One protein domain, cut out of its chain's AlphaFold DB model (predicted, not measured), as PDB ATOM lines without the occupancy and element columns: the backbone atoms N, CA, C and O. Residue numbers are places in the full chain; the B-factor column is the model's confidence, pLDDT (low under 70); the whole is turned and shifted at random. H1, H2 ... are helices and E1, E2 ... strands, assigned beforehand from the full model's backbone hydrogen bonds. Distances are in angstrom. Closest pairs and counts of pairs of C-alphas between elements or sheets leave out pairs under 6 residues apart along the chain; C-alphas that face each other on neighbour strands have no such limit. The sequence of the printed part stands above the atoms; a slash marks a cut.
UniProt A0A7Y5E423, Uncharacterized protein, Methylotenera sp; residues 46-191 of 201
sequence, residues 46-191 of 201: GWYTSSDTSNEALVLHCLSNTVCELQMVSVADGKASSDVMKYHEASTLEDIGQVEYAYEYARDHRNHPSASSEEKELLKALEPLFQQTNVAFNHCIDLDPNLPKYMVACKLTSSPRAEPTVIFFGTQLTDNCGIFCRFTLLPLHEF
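What this domain is: This is residues 46 to 191 of the 201 residues of an uncharacterized protein of Methylotenera sp (UniProt A0A7Y5E423). A twisted four-stranded sheet, E4 E5 E6 E7, forms the middle of this domain, with H1 packed over one of its faces and H2 beside its E7 edge. A smaller sheet, E1 E2 E3, lies on the side away from H1 as a long three-stranded ribbon and comes near the larger sheet where E1 passes E7. The printed part has 146 residues, with the named elements in the order E1 E2 E3 H1 H2 H3 E4 E5 E6 E7, and its class is mixed, helices and strands. Both sheets are antiparallel, their strands in chain order. The whole is compact, with a radius of gyration of the C-alphas of 15.2 A and spans of 41 by 36 by 35 A.

Where its parts are: E1, residues 55 to 62, begins at C-alpha 55 (603.274, 511.523, 418.030) and is 22.8 A long. E2, residues 68 to 76, is 25.8 A long, and E3, residues 79 to 87, is 26.3 A long. H1, residues 97 to 108, is 16.3 A long, with C-alpha 97 at (624.781, 512.290, 444.227). H2 is residues 117 to 125 and H3 residues 127 to 130. E4 is residues 137 to 142, and E5 residues 151 to 156. E6, residues 165 to 172, is 22.2 A long, and E7, residues 182 to 190, is 25.2 A long and ends at C-alpha 190 (602.456, 512.469, 435.807).

How they stand to each other: E4 to E7 form a meander, each strand the antiparallel neighbour of the one before, and so do E1 to E3. N 141 and O 153 of the hairpin E4 and E5 are 2.8 A apart, within hydrogen-bond range, as are N 169 and O 152 of E5 and E6, 2.8 A, and N 188 and O 166 of E6 and E7, 2.8 A. In the smaller sheet, N 59 and O 71 of E1 and E2 are 2.7 A apart, and N 70 and O 85 of E2 and E3 2.8 A. H1 is on one face of the larger sheet, making two layers, a helix over a sheet; its closest C-alphas to E7 are those of Ala 102 and Phe 183, 7.4 A. H2 only grazes that sheet with residues 119 to 125; the C-alphas of Leu 122 and Leu 186 of E7 are closest, 7.0 A. H1 and H3 are close but not clearly touching, with the C-alphas of Arg 107 and Phe 130 closest, 5.9 A. H2 and H3 meet only through their link. The closest C-alphas of E1 and E7 are those of Leu 58 and Leu 188, 7.7 A. Residues 46 to 47 pair antiparallel with 189 to 190 of E7, and 91 to 92 with 141 to 142 of E4. In H1 and H2 every O i to N i+4 pair is within hydrogen-bond range; H3 is too short for such a pair.

The domain as a whole: The two C-alphas farthest apart, those of Gly 78 and Gly 178, are 44.3 A apart. The printed part has no cut and no long link. The mean pLDDT of the printed part is 75.2; residues 46 to 55, 147 to 150, 159 to 183 and 188 to 191 are under 70.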
ATOM      1  N   GLY A  46     604.663 508.507 433.951       59.88
ATOM      2  CA  GLY A  46     604.698 509.800 433.284       59.88
ATOM      3  C   GLY A  46     604.953 509.719 431.794       59.88
ATOM      4  O   GLY A  46     605.386 508.678 431.319       59.88
ATOM      5  N   TRP A  47     604.651 510.799 431.075       57.78
ATOM      6  CA  TRP A  47     604.767 510.876 429.619       57.78
ATOM      7  C   TRP A  47     605.586 512.086 429.155       57.78
ATOM      8  O   TRP A  47     605.552 513.143 429.783       57.78
ATOM      9  N   TYR A  48     606.307 511.933 428.045       64.25
ATOM     10  CA  TYR A  48     607.014 513.014 427.349       64.25
ATOM     11  C   TYR A  48     606.708 512.952 425.855       64.25
ATOM     12  O   TYR A  48     606.851 511.878 425.279       64.25
ATOM     13  N   THR A  49     606.340 514.078 425.238       60.12
ATOM     14  CA  THR A  49     606.171 514.203 423.780       60.12
ATOM     15  C   THR A  49     607.240 515.088 423.160       60.12
ATOM     16  O   THR A  49     607.465 516.202 423.640       60.12
ATOM     17  N   SER A  50     607.832 514.630 422.057       58.72
ATOM     18  CA  SER A  50     608.746 515.432 421.239       58.72
ATOM     19  C   SER A  50     607.977 516.502 420.453       58.72
ATOM     20  O   SER A  50     606.937 516.227 419.851       58.72
ATOM     21  N   SER A  51     608.461 517.744 420.472       54.88
ATOM     22  CA  SER A  51     607.863 518.858 419.735       54.88
ATOM     23  C   SER A  51     608.260 518.786 418.260       54.88
ATOM     24  O   SER A  51     609.386 519.124 417.905       54.88
ATOM     25  N   ASP A  52     607.354 518.286 417.413       50.34
ATOM     26  CA  ASP A  52     606.845 519.009 416.223       50.34
ATOM     27  C   ASP A  52     606.364 518.089 415.086       50.34
ATOM     28  O   ASP A  52     605.661 518.556 414.192       50.34
ATOM     29  N   THR A  53     606.645 516.780 415.104       49.28
ATOM     30  CA  THR A  53     606.136 515.858 414.055       49.28
ATOM     31  C   THR A  53     605.915 514.414 414.489       49.28
ATOM     32  O   THR A  53     605.155 513.703 413.828       49.28
ATOM     33  N   SER A  54     606.533 513.957 415.579       53.09
ATOM     34  CA  SER A  54     606.353 512.591 416.050       53.09
ATOM     35  C   SER A  54     605.323 512.568 417.173       53.09
ATOM     36  O   SER A  54     605.471 513.205 418.211       53.09
ATOM     37  N   ASN A  55     604.228 511.834 416.967       68.06
ATOM     38  CA  ASN A  55     603.274 511.523 418.030       68.06
ATOM     39  C   ASN A  55     603.888 510.469 418.970       68.06
ATOM     40  O   ASN A  55     603.338 509.380 419.144       68.06
ATOM     41  N   GLU A  56     605.083 510.744 419.474       70.62
ATOM     42  CA  GLU A  56     605.849 509.852 420.323       70.62
ATOM     43  C   GLU A  56     605.619 510.211 421.783       70.62
ATOM     44  O   GLU A  56     605.624 511.384 422.143       70.62
ATOM     45  N   ALA A  57     605.392 509.201 422.616       75.81
ATOM     46  CA  ALA A  57     605.253 509.326 424.050       75.81
ATOM     47  C   ALA A  57     606.098 508.262 424.749       75.81
ATOM     48  O   ALA A  57     605.980 507.075 424.451       75.81
ATOM     49  N   LEU A  58     606.927 508.672 425.702       75.38
ATOM     50  CA  LEU A  58     607.668 507.747 426.561       75.38
ATOM     51  C   LEU A  58     606.918 507.567 427.880       75.38
ATOM     52  O   LEU A  58     606.764 508.539 428.601       75.38
ATOM     53  N   VAL A  59     606.466 506.355 428.191       80.38
ATOM     54  CA  VAL A  59     605.690 506.015 429.386       80.38
ATOM     55  C   VAL A  59     606.478 505.052 430.258       80.38
ATOM     56  O   VAL A  59     606.678 503.901 429.886       80.38
ATOM     57  N   LEU A  60     606.916 505.502 431.431       81.94
ATOM     58  CA  LEU A  60     607.424 504.602 432.468       81.94
ATOM     59  C   LEU A  60     606.244 504.108 433.309       81.94
ATOM     60  O   LEU A  60     605.360 504.899 433.614       81.94
ATOM     61  N   HIS A  61     606.214 502.828 433.662       84.50
ATOM     62  CA  HIS A  61     605.208 502.243 434.543       84.50
ATOM     63  C   HIS A  61     605.843 501.166 435.420       84.50
ATOM     64  O   HIS A  61     606.365 500.179 434.908       84.50
ATOM     65  N   CYS A  62     605.780 501.312 436.742       83.44
ATOM     66  CA  CYS A  62     606.275 500.287 437.657       83.44
ATOM     67  C   CYS A  62     605.133 499.391 438.156       83.44
ATOM     68  O   CYS A  62     604.177 499.823 438.785       83.44
ATOM     69  N   LEU A  63     605.211 498.097 437.856       85.88
ATOM     70  CA  LEU A  63     604.244 497.096 438.316       85.88
ATOM     71  C   LEU A  63     604.512 496.680 439.767       85.88
ATOM     72  O   LEU A  63     603.607 496.246 440.476       85.88
ATOM     73  N   SER A  64     605.761 496.803 440.211       85.12
ATOM     74  CA  SER A  64     606.202 496.595 441.592       85.12
ATOM     75  C   SER A  64     607.496 497.376 441.842       85.12
ATOM     76  O   SER A  64     607.991 498.042 440.938       85.12
ATOM     77  N   ASN A  65     608.075 497.265 443.040       79.94
ATOM     78  CA  ASN A  65     609.343 497.930 443.373       79.94
ATOM     79  C   ASN A  65     610.534 497.419 442.548       79.94
ATOM     80  O   ASN A  65     611.549 498.098 442.481       79.94
ATOM     81  N   THR A  66     610.408 496.230 441.955       88.19
ATOM     82  CA  THR A  66     611.471 495.571 441.185       88.19
ATOM     83  C   THR A  66     611.137 495.398 439.715       88.19
ATOM     84  O   THR A  66     612.020 495.123 438.912       88.19
ATOM     85  N   VAL A  67     609.870 495.579 439.336       89.88
ATOM     86  CA  VAL A  67     609.415 495.381 437.961       89.88
ATOM     87  C   VAL A  67     608.878 496.685 437.402       89.88
ATOM     88  O   VAL A  67     607.811 497.133 437.821       89.88
ATOM     89  N   CYS A  68     609.579 497.240 436.418       88.38
ATOM     90  CA  CYS A  68     609.164 498.424 435.677       88.38
ATOM     91  C   CYS A  68     609.138 498.160 434.171       88.38
ATOM     92  O   CYS A  68     609.833 497.293 433.647       88.38
ATOM     93  N   GLU A  69     608.313 498.912 433.463       90.00
ATOM     94  CA  GLU A  69     608.145 498.853 432.021       90.00
ATOM     95  C   GLU A  69     608.319 500.263 431.465       90.00
ATOM     96  O   GLU A  69     607.648 501.196 431.903       90.00
ATOM     97  N   LEU A  70     609.231 500.423 430.510       84.62
ATOM     98  CA  LEU A  70     609.393 501.647 429.744       84.62
ATOM     99  C   LEU A  70     608.802 501.420 428.359       84.62
ATOM    100  O   LEU A  70     609.345 500.671 427.549       84.62
ATOM    101  N   GLN A  71     607.667 502.052 428.105       85.12
ATOM    102  CA  GLN A  71     606.941 501.967 426.856       85.12
ATOM    103  C   GLN A  71     607.207 503.209 426.009       85.12
ATOM    104  O   GLN A  71     606.972 504.330 426.441       85.12
ATOM    105  N   MET A  72     607.643 503.019 424.774       81.88
ATOM    106  CA  MET A  72     607.689 504.075 423.771       81.88
ATOM    107  C   MET A  72     606.488 503.896 422.852       81.88
ATOM    108  O   MET A  72     606.416 502.935 422.093       81.88
ATOM    109  N   VAL A  73     605.524 504.799 422.949       81.38
ATOM    110  CA  VAL A  73     604.357 504.872 422.072       81.38
ATOM    111  C   VAL A  73     604.697 505.811 420.928       81.38
ATOM    112  O   VAL A  73     605.241 506.874 421.173       81.38
ATOM    113  N   SER A  74     604.368 505.459 419.693       78.31
ATOM    114  CA  SER A  74     604.476 506.352 418.540       78.31
ATOM    115  C   SER A  74     603.201 506.274 417.712       78.31
ATOM    116  O   SER A  74     602.654 505.191 417.515       78.31
ATOM    117  N   VAL A  75     602.689 507.403 417.224       76.31
ATOM    118  CA  VAL A  75     601.561 507.424 416.281       76.31
ATOM    119  C   VAL A  75     602.041 507.940 414.929       76.31
ATOM    120  O   VAL A  75     602.469 509.084 414.791       76.31
ATOM    121  N   ALA A  76     601.944 507.098 413.909       80.00
ATOM    122  CA  ALA A  76     602.258 507.448 412.529       80.00
ATOM    123  C   ALA A  76     601.070 507.067 411.644       80.00
ATOM    124  O   ALA A  76     600.490 505.995 411.812       80.00
ATOM    125  N   ASP A  77     600.660 507.963 410.742       83.62
ATOM    126  CA  ASP A  77     599.543 507.741 409.809       83.62
ATOM    127  C   ASP A  77     598.239 507.270 410.488       83.62
ATOM    128  O   ASP A  77     597.519 506.401 409.992       83.62
ATOM    129  N   GLY A  78     597.950 507.812 411.678       78.44
ATOM    130  CA  GLY A  78     596.776 507.445 412.477       78.44
ATOM    131  C   GLY A  78     596.843 506.058 413.130       78.44
ATOM    132  O   GLY A  78     595.857 505.621 413.722       78.44
ATOM    133  N   LYS A  79     597.983 505.360 413.054       77.69
ATOM    134  CA  LYS A  79     598.221 504.078 413.726       77.69
ATOM    135  C   LYS A  79     599.197 504.258 414.878       77.69
ATOM    136  O   LYS A  79     600.315 504.725 414.684       77.69
ATOM    137  N   ALA A  80     598.770 503.851 416.069       83.12
ATOM    138  CA  ALA A  80     599.651 503.753 417.219       83.12
ATOM    139  C   ALA A  80     600.475 502.460 417.137       83.12
ATOM    140  O   ALA A  80     599.931 501.383 416.884       83.12
ATOM    141  N   SER A  81     601.773 502.571 417.375       85.19
ATOM    142  CA  SER A  81     602.669 501.460 417.662       85.19
ATOM    143  C   SER A  81     603.286 501.673 419.038       85.19
ATOM    144  O   SER A  81     603.365 502.803 419.520       85.19
ATOM    145  N   SER A  82     603.670 500.590 419.705       86.19
ATOM    146  CA  SER A  82     604.362 500.697 420.982       86.19
ATOM    147  C   SER A  82     605.450 499.653 421.105       86.19
ATOM    148  O   SER A  82     605.184 498.474 420.860       86.19
ATOM    149  N   ASP A  83     606.623 500.081 421.546       85.31
ATOM    150  CA  ASP A  83     607.692 499.202 422.003       85.31
ATOM    151  C   ASP A  83     607.748 499.230 423.532       85.31
ATOM    152  O   ASP A  83     607.515 500.276 424.136       85.31
ATOM    153  N   VAL A  84     608.005 498.086 424.164       88.94
ATOM    154  CA  VAL A  84     608.006 497.947 425.627       88.94
ATOM    155  C   VAL A  84     609.301 497.283 426.063       88.94
ATOM    156  O   VAL A  84     609.532 496.104 425.792       88.94
ATOM    157  N   MET A  85     610.111 498.022 426.815       88.25
ATOM    158  CA  MET A  85     611.257 497.483 427.539       88.25
ATOM    159  C   MET A  85     610.843 497.128 428.962       88.25
ATOM    160  O   MET A  85     610.224 497.935 429.650       88.25
ATOM    161  N   LYS A  86     611.186 495.916 429.403       90.00
ATOM    162  CA  LYS A  86     610.907 495.443 430.761       90.00
ATOM    163  C   LYS A  86     612.186 495.390 431.576       90.00
ATOM    164  O   LYS A  86     613.189 494.842 431.128       90.00
ATOM    165  N   TYR A  87     612.082 495.889 432.792       89.25
ATOM    166  CA  TYR A  87     613.113 495.906 433.808       89.25
ATOM    167  C   TYR A  87     612.623 495.053 434.969       89.25
ATOM    168  O   TYR A  87     611.582 495.354 435.545       89.25
ATOM    169  N   HIS A  88     613.318 493.957 435.270       91.56
ATOM    170  CA  HIS A  88     612.902 492.987 436.296       91.56
ATOM    171  C   HIS A  88     613.686 493.101 437.606       91.56
ATOM    172  O   HIS A  88     613.373 492.400 438.569       91.56
ATOM    173  N   GLU A  89     614.689 493.972 437.627       90.62
ATOM    174  CA  GLU A  89     615.598 494.165 438.753       90.62
ATOM    175  C   GLU A  89     615.713 495.648 439.110       90.62
ATOM    176  O   GLU A  89     616.751 496.102 439.580       90.62
ATOM    177  N   ALA A  90     614.635 496.411 438.893       89.19
ATOM    178  CA  ALA A  90     614.596 497.795 439.329       89.19
ATOM    179  C   ALA A  90     614.825 497.867 440.848       89.19
ATOM    180  O   ALA A  90     614.427 496.981 441.608       89.19
ATOM    181  N   SER A  91     615.495 498.910 441.308       89.56
ATOM    182  CA  SER A  91     615.819 499.058 442.723       89.56
ATOM    183  C   SER A  91     615.867 500.521 443.119       89.56
ATOM    184  O   SER A  91     615.959 501.409 442.277       89.56
ATOM    185  N   THR A  92     615.757 500.796 444.415       87.25
ATOM    186  CA  THR A  92     615.980 502.152 444.912       87.25
ATOM    187  C   THR A  92     617.434 502.533 444.674       87.25
ATOM    188  O   THR A  92     618.338 501.790 445.047       87.25
ATOM    189  N   LEU A  93     617.656 503.704 444.082       85.38
ATOM    190  CA  LEU A  93     618.998 504.239 443.929       85.38
ATOM    191  C   LEU A  93     619.513 504.704 445.297       85.38
ATOM    192  O   LEU A  93     618.942 505.612 445.903       85.38
ATOM    193  N   GLU A  94     620.584 504.075 445.780       83.06
ATOM    194  CA  GLU A  94     621.158 504.371 447.100       83.06
ATOM    195  C   GLU A  94     621.946 505.689 447.127       83.06
ATOM    196  O   GLU A  94     621.927 506.399 448.133       83.06
ATOM    197  N   ASP A  95     622.619 506.027 446.025       82.62
ATOM    198  CA  ASP A  95     623.440 507.232 445.890       82.62
ATOM    199  C   ASP A  95     622.814 508.218 444.895       82.62
ATOM    200  O   ASP A  95     622.955 508.097 443.676       82.62
ATOM    201  N   ILE A  96     622.124 509.223 445.432       83.62
ATOM    202  CA  ILE A  96     621.490 510.294 444.651       83.62
ATOM    203  C   ILE A  96     622.531 511.289 444.102       83.62
ATOM    204  O   ILE A  96     622.246 511.995 443.133       83.62
ATOM    205  N   GLY A  97     623.762 511.315 444.628       82.44
ATOM    206  CA  GLY A  97     624.781 512.290 444.227       82.44
ATOM    207  C   GLY A  97     625.137 512.219 442.739       82.44
ATOM    208  O   GLY A  97     625.445 513.232 442.114       82.44
ATOM    209  N   GLN A  98     625.025 511.038 442.124       76.44
ATOM    210  CA  GLN A  98     625.240 510.878 440.683       76.44
ATOM    211  C   GLN A  98     624.149 511.544 439.836       76.44
ATOM    212  O   GLN A  98     624.437 512.114 438.783       76.44
ATOM    213  N   VAL A  99     622.901 511.489 440.303       81.31
ATOM    214  CA  VAL A  99     621.748 512.131 439.661       81.31
ATOM    215  C   VAL A  99     621.884 513.645 439.753       81.31
ATOM    216  O   VAL A  99     621.727 514.341 438.749       81.31
ATOM    217  N   GLU A 100     622.230 514.146 440.939       84.31
ATOM    218  CA  GLU A 100     622.486 515.568 441.177       84.31
ATOM    219  C   GLU A 100     623.602 516.077 440.269       84.31
ATOM    220  O   GLU A 100     623.404 517.047 439.539       84.31
ATOM    221  N   TYR A 101     624.730 515.367 440.217       80.00
ATOM    222  CA  TYR A 101     625.832 515.723 439.332       80.00
ATOM    223  C   TYR A 101     625.405 515.731 437.858       80.00
ATOM    224  O   TYR A 101     625.738 516.660 437.121       80.00
ATOM    225  N   ALA A 102     624.676 514.709 437.393       78.88
ATOM    226  CA  ALA A 102     624.219 514.641 436.004       78.88
ATOM    227  C   ALA A 102     623.282 515.810 435.662       78.88
ATOM    228  O   ALA A 102     623.373 516.392 434.578       78.88
ATOM    229  N   TYR A 103     622.410 516.182 436.600       82.69
ATOM    230  CA  TYR A 103     621.528 517.331 436.468       82.69
ATOM    231  C   TYR A 103     622.302 518.659 436.420       82.69
ATOM    232  O   TYR A 103     622.057 519.476 435.528       82.69
ATOM    233  N   GLU A 104     623.260 518.870 437.324       84.12
ATOM    234  CA  GLU A 104     624.117 520.062 437.324       84.12
ATOM    235  C   GLU A 104     624.931 520.168 436.038       84.12
ATOM    236  O   GLU A 104     624.962 521.223 435.405       84.12
ATOM    237  N   TYR A 105     625.518 519.056 435.597       80.94
ATOM    238  CA  TYR A 105     626.261 518.997 434.348       80.94
ATOM    239  C   TYR A 105     625.387 519.425 433.165       80.94
ATOM    240  O   TYR A 105     625.793 520.273 432.370       80.94
ATOM    241  N   ALA A 106     624.169 518.889 433.068       82.00
ATOM    242  CA  ALA A 106     623.232 519.252 432.015       82.00
ATOM    243  C   ALA A 106     622.823 520.725 432.057       82.00
ATOM    244  O   ALA A 106     622.796 521.386 431.017       82.00
ATOM    245  N   ARG A 107     622.548 521.256 433.254       86.00
ATOM    246  CA  ARG A 107     622.243 522.675 433.460       86.00
ATOM    247  C   ARG A 107     623.385 523.549 432.953       86.00
ATOM    248  O   ARG A 107     623.145 524.507 432.216       86.00
ATOM    249  N   ASP A 108     624.616 523.226 433.324       85.94
ATOM    250  CA  ASP A 108     625.792 524.035 433.006       85.94
ATOM    251  C   ASP A 108     626.149 523.964 431.512       85.94
ATOM    252  O   ASP A 108     626.611 524.947 430.929       85.94
ATOM    253  N   HIS A 109     625.841 522.840 430.858       81.38
ATOM    254  CA  HIS A 109     626.117 522.602 429.439       81.38
ATOM    255  C   HIS A 109     624.908 522.832 428.524       81.38
ATOM    256  O   HIS A 109     624.994 522.579 427.323       81.38
ATOM    257  N   ARG A 110     623.796 523.381 429.032       83.38
ATOM    258  CA  ARG A 110     622.547 523.525 428.258       83.38
ATOM    259  C   ARG A 110     622.665 524.364 426.978       83.38
ATOM    260  O   ARG A 110     621.891 524.201 426.044       83.38
ATOM    261  N   ASN A 111     623.654 525.257 426.929       82.88
ATOM    262  CA  ASN A 111     623.935 526.129 425.785       82.88
ATOM    263  C   ASN A 111     625.153 525.669 424.971       82.88
ATOM    264  O   ASN A 111     625.726 526.461 424.219       82.88
ATOM    265  N   HIS A 112     625.598 524.419 425.139       82.00
ATOM    266  CA  HIS A 112     626.790 523.938 424.459       82.00
ATOM    267  C   HIS A 112     626.588 523.985 422.930       82.00
ATOM    268  O   HIS A 112     625.607 523.444 422.409       82.00
ATOM    269  N   PRO A 113     627.498 524.616 422.166       75.62
ATOM    270  CA  PRO A 113     627.284 524.876 420.741       75.62
ATOM    271  C   PRO A 113     627.163 523.595 419.906       75.62
ATOM    272  O   PRO A 113     626.473 523.597 418.885       75.62
ATOM    273  N   SER A 114     627.787 522.501 420.354       77.06
ATOM    274  CA  SER A 114     627.743 521.198 419.679       77.06
ATOM    275  C   SER A 114     626.496 520.362 419.977       77.06
ATOM    276  O   SER A 114     626.407 519.257 419.445       77.06
ATOM    277  N   ALA A 115     625.572 520.832 420.822       76.94
ATOM    278  CA  ALA A 115     624.353 520.084 421.112       76.94
ATOM    279  C   ALA A 115     623.509 519.918 419.837       76.94
ATOM    280  O   ALA A 115     623.380 520.858 419.028       76.94
ATOM    281  N   SER A 116     622.949 518.721 419.650       79.31
ATOM    282  CA  SER A 116     622.064 518.431 418.517       79.31
ATOM    283  C   SER A 116     620.776 519.265 418.608       79.31
ATOM    284  O   SER A 116     620.472 519.849 419.648       79.31
ATOM    285  N   SER A 117     620.008 519.372 417.521       78.19
ATOM    286  CA  SER A 117     618.715 520.078 417.556       78.19
ATOM    287  C   SER A 117     617.736 519.435 418.541       78.19
ATOM    288  O   SER A 117     617.057 520.143 419.275       78.19
ATOM    289  N   GLU A 118     617.714 518.105 418.590       73.25
ATOM    290  CA  GLU A 118     616.892 517.328 419.520       73.25
ATOM    291  C   GLU A 118     617.316 517.565 420.975       73.25
ATOM    292  O   GLU A 118     616.491 517.879 421.827       73.25
ATOM    293  N   GLU A 119     618.622 517.513 421.247       75.25
ATOM    294  CA  GLU A 119     619.176 517.783 422.574       75.25
ATOM    295  C   GLU A 119     618.859 519.213 423.033       75.25
ATOM    296  O   GLU A 119     618.479 519.427 424.183       75.25
ATOM    297  N   LYS A 120     618.939 520.198 422.130       81.50
ATOM    298  CA  LYS A 120     618.579 521.593 422.421       81.50
ATOM    299  C   LYS A 120     617.108 521.751 422.798       81.50
ATOM    300  O   LYS A 120     616.817 522.467 423.754       81.50
ATOM    301  N   GLU A 121     616.184 521.099 422.090       79.12
ATOM    302  CA  GLU A 121     614.756 521.154 422.440       79.12
ATOM    303  C   GLU A 121     614.471 520.452 423.777       79.12
ATOM    304  O   GLU A 121     613.719 520.981 424.599       79.12
ATOM    305  N   LEU A 122     615.140 519.328 424.059       75.06
ATOM    306  CA  LEU A 122     615.069 518.667 425.366       75.06
ATOM    307  C   LEU A 122     615.550 519.576 426.502       75.06
ATOM    308  O   LEU A 122     614.841 519.774 427.491       75.06
ATOM    309  N   LEU A 123     616.728 520.179 426.350       80.81
ATOM    310  CA  LEU A 123     617.302 521.089 427.343       80.81
ATOM    311  C   LEU A 123     616.428 522.332 427.550       80.81
ATOM    312  O   LEU A 123     616.235 522.778 428.679       80.81
ATOM    313  N   LYS A 124     615.829 522.858 426.482       82.56
ATOM    314  CA  LYS A 124     614.873 523.969 426.541       82.56
ATOM    315  C   LYS A 124     613.588 523.593 427.283       82.56
ATOM    316  O   LYS A 124     613.075 524.408 428.047       82.56
ATOM    317  N   ALA A 125     613.085 522.365 427.133       76.62
ATOM    318  CA  ALA A 125     611.941 521.881 427.913       76.62
ATOM    319  C   ALA A 125     612.246 521.798 429.424       76.62
ATOM    320  O   ALA A 125     611.333 521.944 430.249       76.62
ATOM    321  N   LEU A 126     613.520 521.615 429.781       80.00
ATOM    322  CA  LEU A 126     614.031 521.601 431.153       80.00
ATOM    323  C   LEU A 126     614.363 522.995 431.704       80.00
ATOM    324  O   LEU A 126     614.594 523.118 432.903       80.00
ATOM    325  N   GLU A 127     614.329 524.057 430.897       84.50
ATOM    326  CA  GLU A 127     614.688 525.413 431.341       84.50
ATOM    327  C   GLU A 127     613.920 525.887 432.595       84.50
ATOM    328  O   GLU A 127     614.561 526.412 433.506       84.50
ATOM    329  N   PRO A 128     612.595 525.647 432.750       83.31
ATOM    330  CA  PRO A 128     611.887 526.006 433.983       83.31
ATOM    331  C   PRO A 128     612.452 525.315 435.226       83.31
ATOM    332  O   PRO A 128     612.401 525.866 436.322       83.31
ATOM    333  N   LEU A 129     612.973 524.100 435.057       82.19
ATOM    334  CA  LEU A 129     613.616 523.353 436.124       82.19
ATOM    335  C   LEU A 129     615.022 523.897 436.396       82.19
ATOM    336  O   LEU A 129     615.370 524.097 437.552       82.19
ATOM    337  N   PHE A 130     615.809 524.192 435.358       86.06
ATOM    338  CA  PHE A 130     617.154 524.771 435.489       86.06
ATOM    339  C   PHE A 130     617.185 526.149 436.160       86.06
ATOM    340  O   PHE A 130     618.207 526.528 436.730       86.06
ATOM    341  N   GLN A 131     616.078 526.890 436.115       86.19
ATOM    342  CA  GLN A 131     615.930 528.176 436.798       86.19
ATOM    343  C   GLN A 131     615.693 528.045 438.310       86.19
ATOM    344  O   GLN A 131     615.788 529.040 439.031       86.19
ATOM    345  N   GLN A 132     615.392 526.844 438.809       82.00
ATOM    346  CA  GLN A 132     615.249 526.613 440.239       82.00
ATOM    347  C   GLN A 132     616.619 526.462 440.905       82.00
ATOM    348  O   GLN A 132     617.493 525.740 440.436       82.00
ATOM    349  N   THR A 133     616.796 527.127 442.044       74.94
ATOM    350  CA  THR A 133     618.046 527.089 442.815       74.94
ATOM    351  C   THR A 133     618.187 525.846 443.689       74.94
ATOM    352  O   THR A 133     619.309 525.458 443.990       74.94
ATOM    353  N   ASN A 134     617.074 525.213 444.071       78.00
ATOM    354  CA  ASN A 134     617.039 524.106 445.029       78.00
ATOM    355  C   ASN A 134     616.262 522.908 444.465       78.00
ATOM    356  O   ASN A 134     615.282 522.458 445.061       78.00
ATOM    357  N   VAL A 135     616.656 522.421 443.285       82.50
ATOM    358  CA  VAL A 135     616.101 521.167 442.760       82.50
ATOM    359  C   VAL A 135     616.589 520.027 443.641       82.50
ATOM    360  O   VAL A 135     617.779 519.748 443.690       82.50
ATOM    361  N   ALA A 136     615.657 519.393 444.348       85.00
ATOM    362  CA  ALA A 136     615.936 518.249 445.201       85.00
ATOM    363  C   ALA A 136     615.254 517.006 444.634       85.00
ATOM    364  O   ALA A 136     614.030 516.987 444.448       85.00
ATOM    365  N   PHE A 137     616.043 515.967 444.395       84.44
ATOM    366  CA  PHE A 137     615.555 514.664 443.970       84.44
ATOM    367  C   PHE A 137     615.084 513.876 445.186       84.44
ATOM    368  O   PHE A 137     615.800 513.757 446.178       84.44
ATOM    369  N   ASN A 138     613.870 513.344 445.120       80.62
ATOM    370  CA  ASN A 138     613.365 512.393 446.097       80.62
ATOM    371  C   ASN A 138     612.994 511.098 445.383       80.62
ATOM    372  O   ASN A 138     612.554 511.122 444.239       80.62
ATOM    373  N   HIS A 139     613.163 509.968 446.068       81.94
ATOM    374  CA  HIS A 139     612.784 508.650 445.558       81.94
ATOM    375  C   HIS A 139     613.282 508.404 444.122       81.94
ATOM    376  O   HIS A 139     612.561 508.590 443.147       81.94
ATOM    377  N   CYS A 140     614.537 507.991 443.990       86.31
ATOM    378  CA  CYS A 140     615.094 507.573 442.711       86.31
ATOM    379  C   CYS A 140     615.019 506.051 442.584       86.31
ATOM    380  O   CYS A 140     615.313 505.331 443.542       86.31
ATOM    381  N   ILE A 141     614.644 505.570 441.404       87.56
ATOM    382  CA  ILE A 141     614.721 504.159 441.035       87.56
ATOM    383  C   ILE A 141     615.773 503.979 439.946       87.56
ATOM    384  O   ILE A 141     615.745 504.682 438.940       87.56
ATOM    385  N   ASP A 142     616.697 503.052 440.153       87.94
ATOM    386  CA  ASP A 142     617.543 502.509 439.097       87.94
ATOM    387  C   ASP A 142     616.758 501.401 438.395       87.94
ATOM    388  O   ASP A 142     616.316 500.448 439.038       87.94
ATOM    389  N   LEU A 143     616.517 501.551 437.095       86.88
ATOM    390  CA  LEU A 143     615.771 500.578 436.309       86.88
ATOM    391  C   LEU A 143     616.615 499.342 435.981       86.88
ATOM    392  O   LEU A 143     616.043 498.281 435.758       86.88
ATOM    393  N   ASP A 144     617.945 499.444 435.947       85.50
ATOM    394  CA  ASP A 144     618.807 498.303 435.626       85.50
ATOM    395  C   ASP A 144     620.175 498.404 436.326       85.50
ATOM    396  O   ASP A 144     621.173 498.777 435.700       85.50
ATOM    397  N   PRO A 145     620.253 498.027 437.615       77.69
ATOM    398  CA  PRO A 145     621.465 498.179 438.422       77.69
ATOM    399  C   PRO A 145     622.629 497.289 437.962       77.69
ATOM    400  O   PRO A 145     623.765 497.467 438.402       77.69
ATOM    401  N   ASN A 146     622.379 496.312 437.083       77.94
ATOM    402  CA  ASN A 146     623.424 495.432 436.556       77.94
ATOM    403  C   ASN A 146     624.092 495.986 435.298       77.94
ATOM    404  O   ASN A 146     625.106 495.439 434.848       77.94
ATOM    405  N   LEU A 147     623.532 497.037 434.693       68.50
ATOM    406  CA  LEU A 147     624.130 497.674 433.535       68.50
ATOM    407  C   LEU A 147     625.028 498.837 433.968       68.50
ATOM    408  O   LEU A 147     624.648 499.650 434.799       68.50
ATOM    409  N   PRO A 148     626.189 499.030 433.314       57.31
ATOM    410  CA  PRO A 148     627.052 500.195 433.543       57.31
ATOM    411  C   PRO A 148     626.437 501.509 433.013       57.31
ATOM    412  O   PRO A 148     627.126 502.516 432.860       57.31
ATOM    413  N   LYS A 149     625.154 501.481 432.646       62.34
ATOM    414  CA  LYS A 149     624.380 502.600 432.131       62.34
ATOM    415  C   LYS A 149     623.330 502.911 433.178       62.34
ATOM    416  O   LYS A 149     622.358 502.175 433.285       62.34
ATOM    417  N   TYR A 150     623.516 504.004 433.905       67.94
ATOM    418  CA  TYR A 150     622.497 504.464 434.835       67.94
ATOM    419  C   TYR A 150     621.254 504.851 434.031       67.94
ATOM    420  O   TYR A 150     621.286 505.828 433.275       67.94
ATOM    421  N   MET A 151     620.204 504.035 434.147       81.50
ATOM    422  CA  MET A 151     618.850 504.321 433.680       81.50
ATOM    423  C   MET A 151     618.018 504.596 434.921       81.50
ATOM    424  O   MET A 151     617.446 503.686 435.506       81.50
ATOM    425  N   VAL A 152     617.993 505.851 435.352       84.31
ATOM    426  CA  VAL A 152     617.379 506.238 436.624       84.31
ATOM    427  C   VAL A 152     616.119 507.044 436.361       84.31
ATOM    428  O   VAL A 152     616.098 507.900 435.480       84.31
ATOM    429  N   ALA A 153     615.076 506.812 437.148       86.69
ATOM    430  CA  ALA A 153     613.912 507.682 437.207       86.69
ATOM    431  C   ALA A 153     613.783 508.271 438.613       86.69
ATOM    432  O   ALA A 153     613.699 507.535 439.592       86.69
ATOM    433  N   CYS A 154     613.760 509.596 438.725       84.06
ATOM    434  CA  CYS A 154     613.655 510.284 440.013       84.06
ATOM    435  C   CYS A 154     612.431 511.179 440.055       84.06
ATOM    436  O   CYS A 154     612.152 511.881 439.080       84.06
ATOM    437  N   LYS A 155     611.746 511.217 441.200       83.19
ATOM    438  CA  LYS A 155     610.788 512.285 441.478       83.19
ATOM    439  C   LYS A 155     611.524 513.533 441.957       83.19
ATOM    440  O   LYS A 155     612.633 513.486 442.490       83.19
ATOM    441  N   LEU A 156     610.898 514.679 441.722       80.94
ATOM    442  CA  LEU A 156     611.327 515.943 442.301       80.94
ATOM    443  C   LEU A 156     610.517 516.233 443.560       80.94
ATOM    444  O   LEU A 156     609.291 516.122 443.559       80.94
ATOM    445  N   THR A 157     611.197 516.705 444.603       76.44
ATOM    446  CA  THR A 157     610.566 517.137 445.862       76.44
ATOM    447  C   THR A 157     609.648 518.340 445.642       76.44
ATOM    448  O   THR A 157     608.606 518.472 446.279       76.44
ATOM    449  N   SER A 158     610.020 519.210 444.704       70.38
ATOM    450  CA  SER A 158     609.224 520.350 444.264       70.38
ATOM    451  C   SER A 158     609.384 520.525 442.760       70.38
ATOM    452  O   SER A 158     610.504 520.651 442.272       70.38
ATOM    453  N   SER A 159     608.271 520.554 442.031       67.12
ATOM    454  CA  SER A 159     608.250 520.803 440.589       67.12
ATOM    455  C   SER A 159     607.809 522.249 440.329       67.12
ATOM    456  O   SER A 159     606.833 522.694 440.934       67.12
ATOM    457  N   PRO A 160     608.477 523.006 439.433       59.75
ATOM    458  CA  PRO A 160     607.977 524.309 438.981       59.75
ATOM    459  C   PRO A 160     606.695 524.164 438.150       59.75
ATOM    460  O   PRO A 160     606.000 525.145 437.890       59.75
ATOM    461  N   ARG A 161     606.387 522.941 437.704       59.50
ATOM    462  CA  ARG A 161     605.168 522.598 436.981       59.50
ATOM    463  C   ARG A 161     604.131 522.069 437.971       59.50
ATOM    464  O   ARG A 161     604.474 521.431 438.959       59.50
ATOM    465  N   ALA A 162     602.852 522.284 437.670       51.72
ATOM    466  CA  ALA A 162     601.725 521.825 438.491       51.72
ATOM    467  C   ALA A 162     601.626 520.289 438.630       51.72
ATOM    468  O   ALA A 162     600.776 519.795 439.368       51.72
ATOM    469  N   GLU A 163     602.450 519.543 437.898       56.19
ATOM    470  CA  GLU A 163     602.508 518.086 437.905       56.19
ATOM    471  C   GLU A 163     603.898 517.636 438.371       56.19
ATOM    472  O   GLU A 163     604.906 518.264 437.994       56.19
ATOM    473  N   PRO A 164     603.980 516.571 439.189       55.56
ATOM    474  CA  PRO A 164     605.259 515.983 439.546       55.56
ATOM    475  C   PRO A 164     605.985 515.565 438.269       55.56
ATOM    476  O   PRO A 164     605.410 514.952 437.369       55.56
ATOM    477  N   THR A 165     607.238 515.991 438.163       62.97
ATOM    478  CA  THR A 165     608.086 515.659 437.022       62.97
ATOM    479  C   THR A 165     608.958 514.491 437.441       62.97
ATOM    480  O   THR A 165     609.740 514.623 438.384       62.97
ATOM    481  N   VAL A 166     608.810 513.354 436.765       62.00
ATOM    482  CA  VAL A 166     609.796 512.279 436.854       62.00
ATOM    483  C   VAL A 166     610.887 512.609 435.854       62.00
ATOM    484  O   VAL A 166     610.602 512.797 434.676       62.00
ATOM    485  N   ILE A 167     612.130 512.699 436.306       66.56
ATOM    486  CA  ILE A 167     613.253 512.879 435.392       66.56
ATOM    487  C   ILE A 167     613.843 511.518 435.097       66.56
ATOM    488  O   ILE A 167     614.315 510.834 436.005       66.56
ATOM    489  N   PHE A 168     613.800 511.143 433.824       65.19
ATOM    490  CA  PHE A 168     614.530 509.992 433.330       65.19
ATOM    491  C   PHE A 168     615.955 510.412 432.977       65.19
ATOM    492  O   PHE A 168     616.138 511.311 432.158       65.19
ATOM    493  N   PHE A 169     616.933 509.748 433.581       67.94
ATOM    494  CA  PHE A 169     618.354 509.894 433.318       67.94
ATOM    495  C   PHE A 169     618.824 508.649 432.582       67.94
ATOM    496  O   PHE A 169     618.834 507.564 433.151       67.94
ATOM    497  N   GLY A 170     619.232 508.801 431.327       60.97
ATOM    498  CA  GLY A 170     619.963 507.761 430.610       60.97
ATOM    499  C   GLY A 170     621.406 508.193 430.454       60.97
ATOM    500  O   GLY A 170     621.656 509.171 429.752       60.97
ATOM    501  N   THR A 171     622.350 507.496 431.083       60.50
ATOM    502  CA  THR A 171     623.772 507.796 430.900       60.50
ATOM    503  C   THR A 171     624.506 506.671 430.191       60.50
ATOM    504  O   THR A 171     624.269 505.486 430.429       60.50
ATOM    505  N   GLN A 172     625.410 507.034 429.283       54.97
ATOM    506  CA  GLN A 172     626.376 506.092 428.734       54.97
ATOM    507  C   GLN A 172     627.753 506.429 429.293       54.97
ATOM    508  O   GLN A 172     628.381 507.409 428.882       54.97
ATOM    509  N   LEU A 173     628.224 505.596 430.217       54.53
ATOM    510  CA  LEU A 173     629.635 505.519 430.553       54.53
ATOM    511  C   LEU A 173     630.340 504.781 429.412       54.53
ATOM    512  O   LEU A 173     629.922 503.697 429.005       54.53
ATOM    513  N   THR A 174     631.385 505.376 428.849       54.41
ATOM    514  CA  THR A 174     632.373 504.616 428.074       54.41
ATOM    515  C   THR A 174     633.722 504.860 428.716       54.41
ATOM    516  O   THR A 174     633.961 505.964 429.205       54.41
ATOM    517  N   ASP A 175     634.597 503.856 428.685       52.66
ATOM    518  CA  ASP A 175     635.888 503.827 429.392       52.66
ATOM    519  C   ASP A 175     636.807 505.034 429.099       52.66
ATOM    520  O   ASP A 175     637.773 505.277 429.819       52.66
ATOM    521  N   ASN A 176     636.496 505.822 428.062       56.88
ATOM    522  CA  ASN A 176     637.260 506.987 427.620       56.88
ATOM    523  C   ASN A 176     636.654 508.352 427.997       56.88
ATOM    524  O   ASN A 176     637.274 509.369 427.688       56.88
ATOM    525  N   CYS A 177     635.478 508.418 428.630       51.97
ATOM    526  CA  CYS A 177     634.972 509.667 429.207       51.97
ATOM    527  C   CYS A 177     634.953 509.509 430.718       51.97
ATOM    528  O   CYS A 177     634.206 508.690 431.239       51.97
ATOM    529  N   GLY A 178     635.756 510.295 431.431       45.53
ATOM    530  CA  GLY A 178     635.968 510.096 432.864       45.53
ATOM    531  C   GLY A 178     634.716 510.137 433.753       45.53
ATOM    532  O   GLY A 178     634.851 509.764 434.912       45.53
ATOM    533  N   ILE A 179     633.550 510.608 433.271       51.84
ATOM    534  CA  ILE A 179     632.334 510.741 434.098       51.84
ATOM    535  C   ILE A 179     631.023 510.457 433.332       51.84
ATOM    536  O   ILE A 179     630.319 509.551 433.727       51.84
ATOM    537  N   PHE A 180     630.679 511.146 432.235       54.25
ATOM    538  CA  PHE A 180     629.489 510.831 431.412       54.25
ATOM    539  C   PHE A 180     629.780 511.131 429.935       54.25
ATOM    540  O   PHE A 180     630.206 512.238 429.619       54.25
ATOM    541  N   CYS A 181     629.578 510.179 429.013       56.34
ATOM    542  CA  CYS A 181     629.777 510.454 427.578       56.34
ATOM    543  C   CYS A 181     628.527 511.014 426.903       56.34
ATOM    544  O   CYS A 181     628.625 511.762 425.933       56.34
ATOM    545  N   ARG A 182     627.352 510.587 427.369       60.94
ATOM    546  CA  ARG A 182     626.036 511.024 426.906       60.94
ATOM    547  C   ARG A 182     625.090 510.959 428.087       60.94
ATOM    548  O   ARG A 182     625.128 509.970 428.817       60.94
ATOM    549  N   PHE A 183     624.275 511.990 428.246       65.12
ATOM    550  CA  PHE A 183     623.164 511.998 429.180       65.12
ATOM    551  C   PHE A 183     621.890 512.366 428.415       65.12
ATOM    552  O   PHE A 183     621.919 513.162 427.479       65.12
ATOM    553  N   THR A 184     620.773 511.773 428.805       70.19
ATOM    554  CA  THR A 184     619.445 512.160 428.335       70.19
ATOM    555  C   THR A 184     618.599 512.432 429.560       70.19
ATOM    556  O   THR A 184     618.541 511.588 430.449       70.19
ATOM    557  N   LEU A 185     617.986 513.615 429.597       74.62
ATOM    558  CA  LEU A 185     617.086 514.067 430.652       74.62
ATOM    559  C   LEU A 185     615.710 514.283 430.041       74.62
ATOM    560  O   LEU A 185     615.540 515.188 429.225       74.62
ATOM    561  N   LEU A 186     614.737 513.462 430.429       72.44
ATOM    562  CA  LEU A 186     613.358 513.610 429.961       72.44
ATOM    563  C   LEU A 186     612.460 513.989 431.138       72.44
ATOM    564  O   LEU A 186     612.375 513.207 432.087       72.44
ATOM    565  N   PRO A 187     611.783 515.151 431.097       70.31
ATOM    566  CA  PRO A 187     610.748 515.464 432.066       70.31
ATOM    567  C   PRO A 187     609.484 514.681 431.700       70.31
ATOM    568  O   PRO A 187     608.776 515.034 430.759       70.31
ATOM    569  N   LEU A 188     609.199 513.613 432.436       68.38
ATOM    570  CA  LEU A 188     607.955 512.866 432.319       68.38
ATOM    571  C   LEU A 188     606.892 513.527 433.197       68.38
ATOM    572  O   LEU A 188     607.108 513.760 434.388       68.38
ATOM    573  N   HIS A 189     605.739 513.827 432.610       68.81
ATOM    574  CA  HIS A 189     604.605 514.421 433.312       68.81
ATOM    575  C   HIS A 189     603.715 513.340 433.907       68.81
ATOM    576  O   HIS A 189     603.324 512.429 433.177       68.81
ATOM    577  N   GLU A 190     603.376 513.432 435.197       61.03
ATOM    578  CA  GLU A 190     602.456 512.469 435.807       61.03
ATOM    579  C   GLU A 190     601.107 512.419 435.073       61.03
ATOM    580  O   GLU A 190     600.492 513.440 434.754       61.03
ATOM    581  N   PHE A 191     600.612 511.204 434.822       51.75
ATOM    582  CA  PHE A 191     599.264 511.020 434.295       51.75
ATOM    583  C   PHE A 191     598.246 511.486 435.342       51.75
ATOM    584  O   PHE A 191     597.962 510.779 436.311       51.75
TER     585      PHE A 191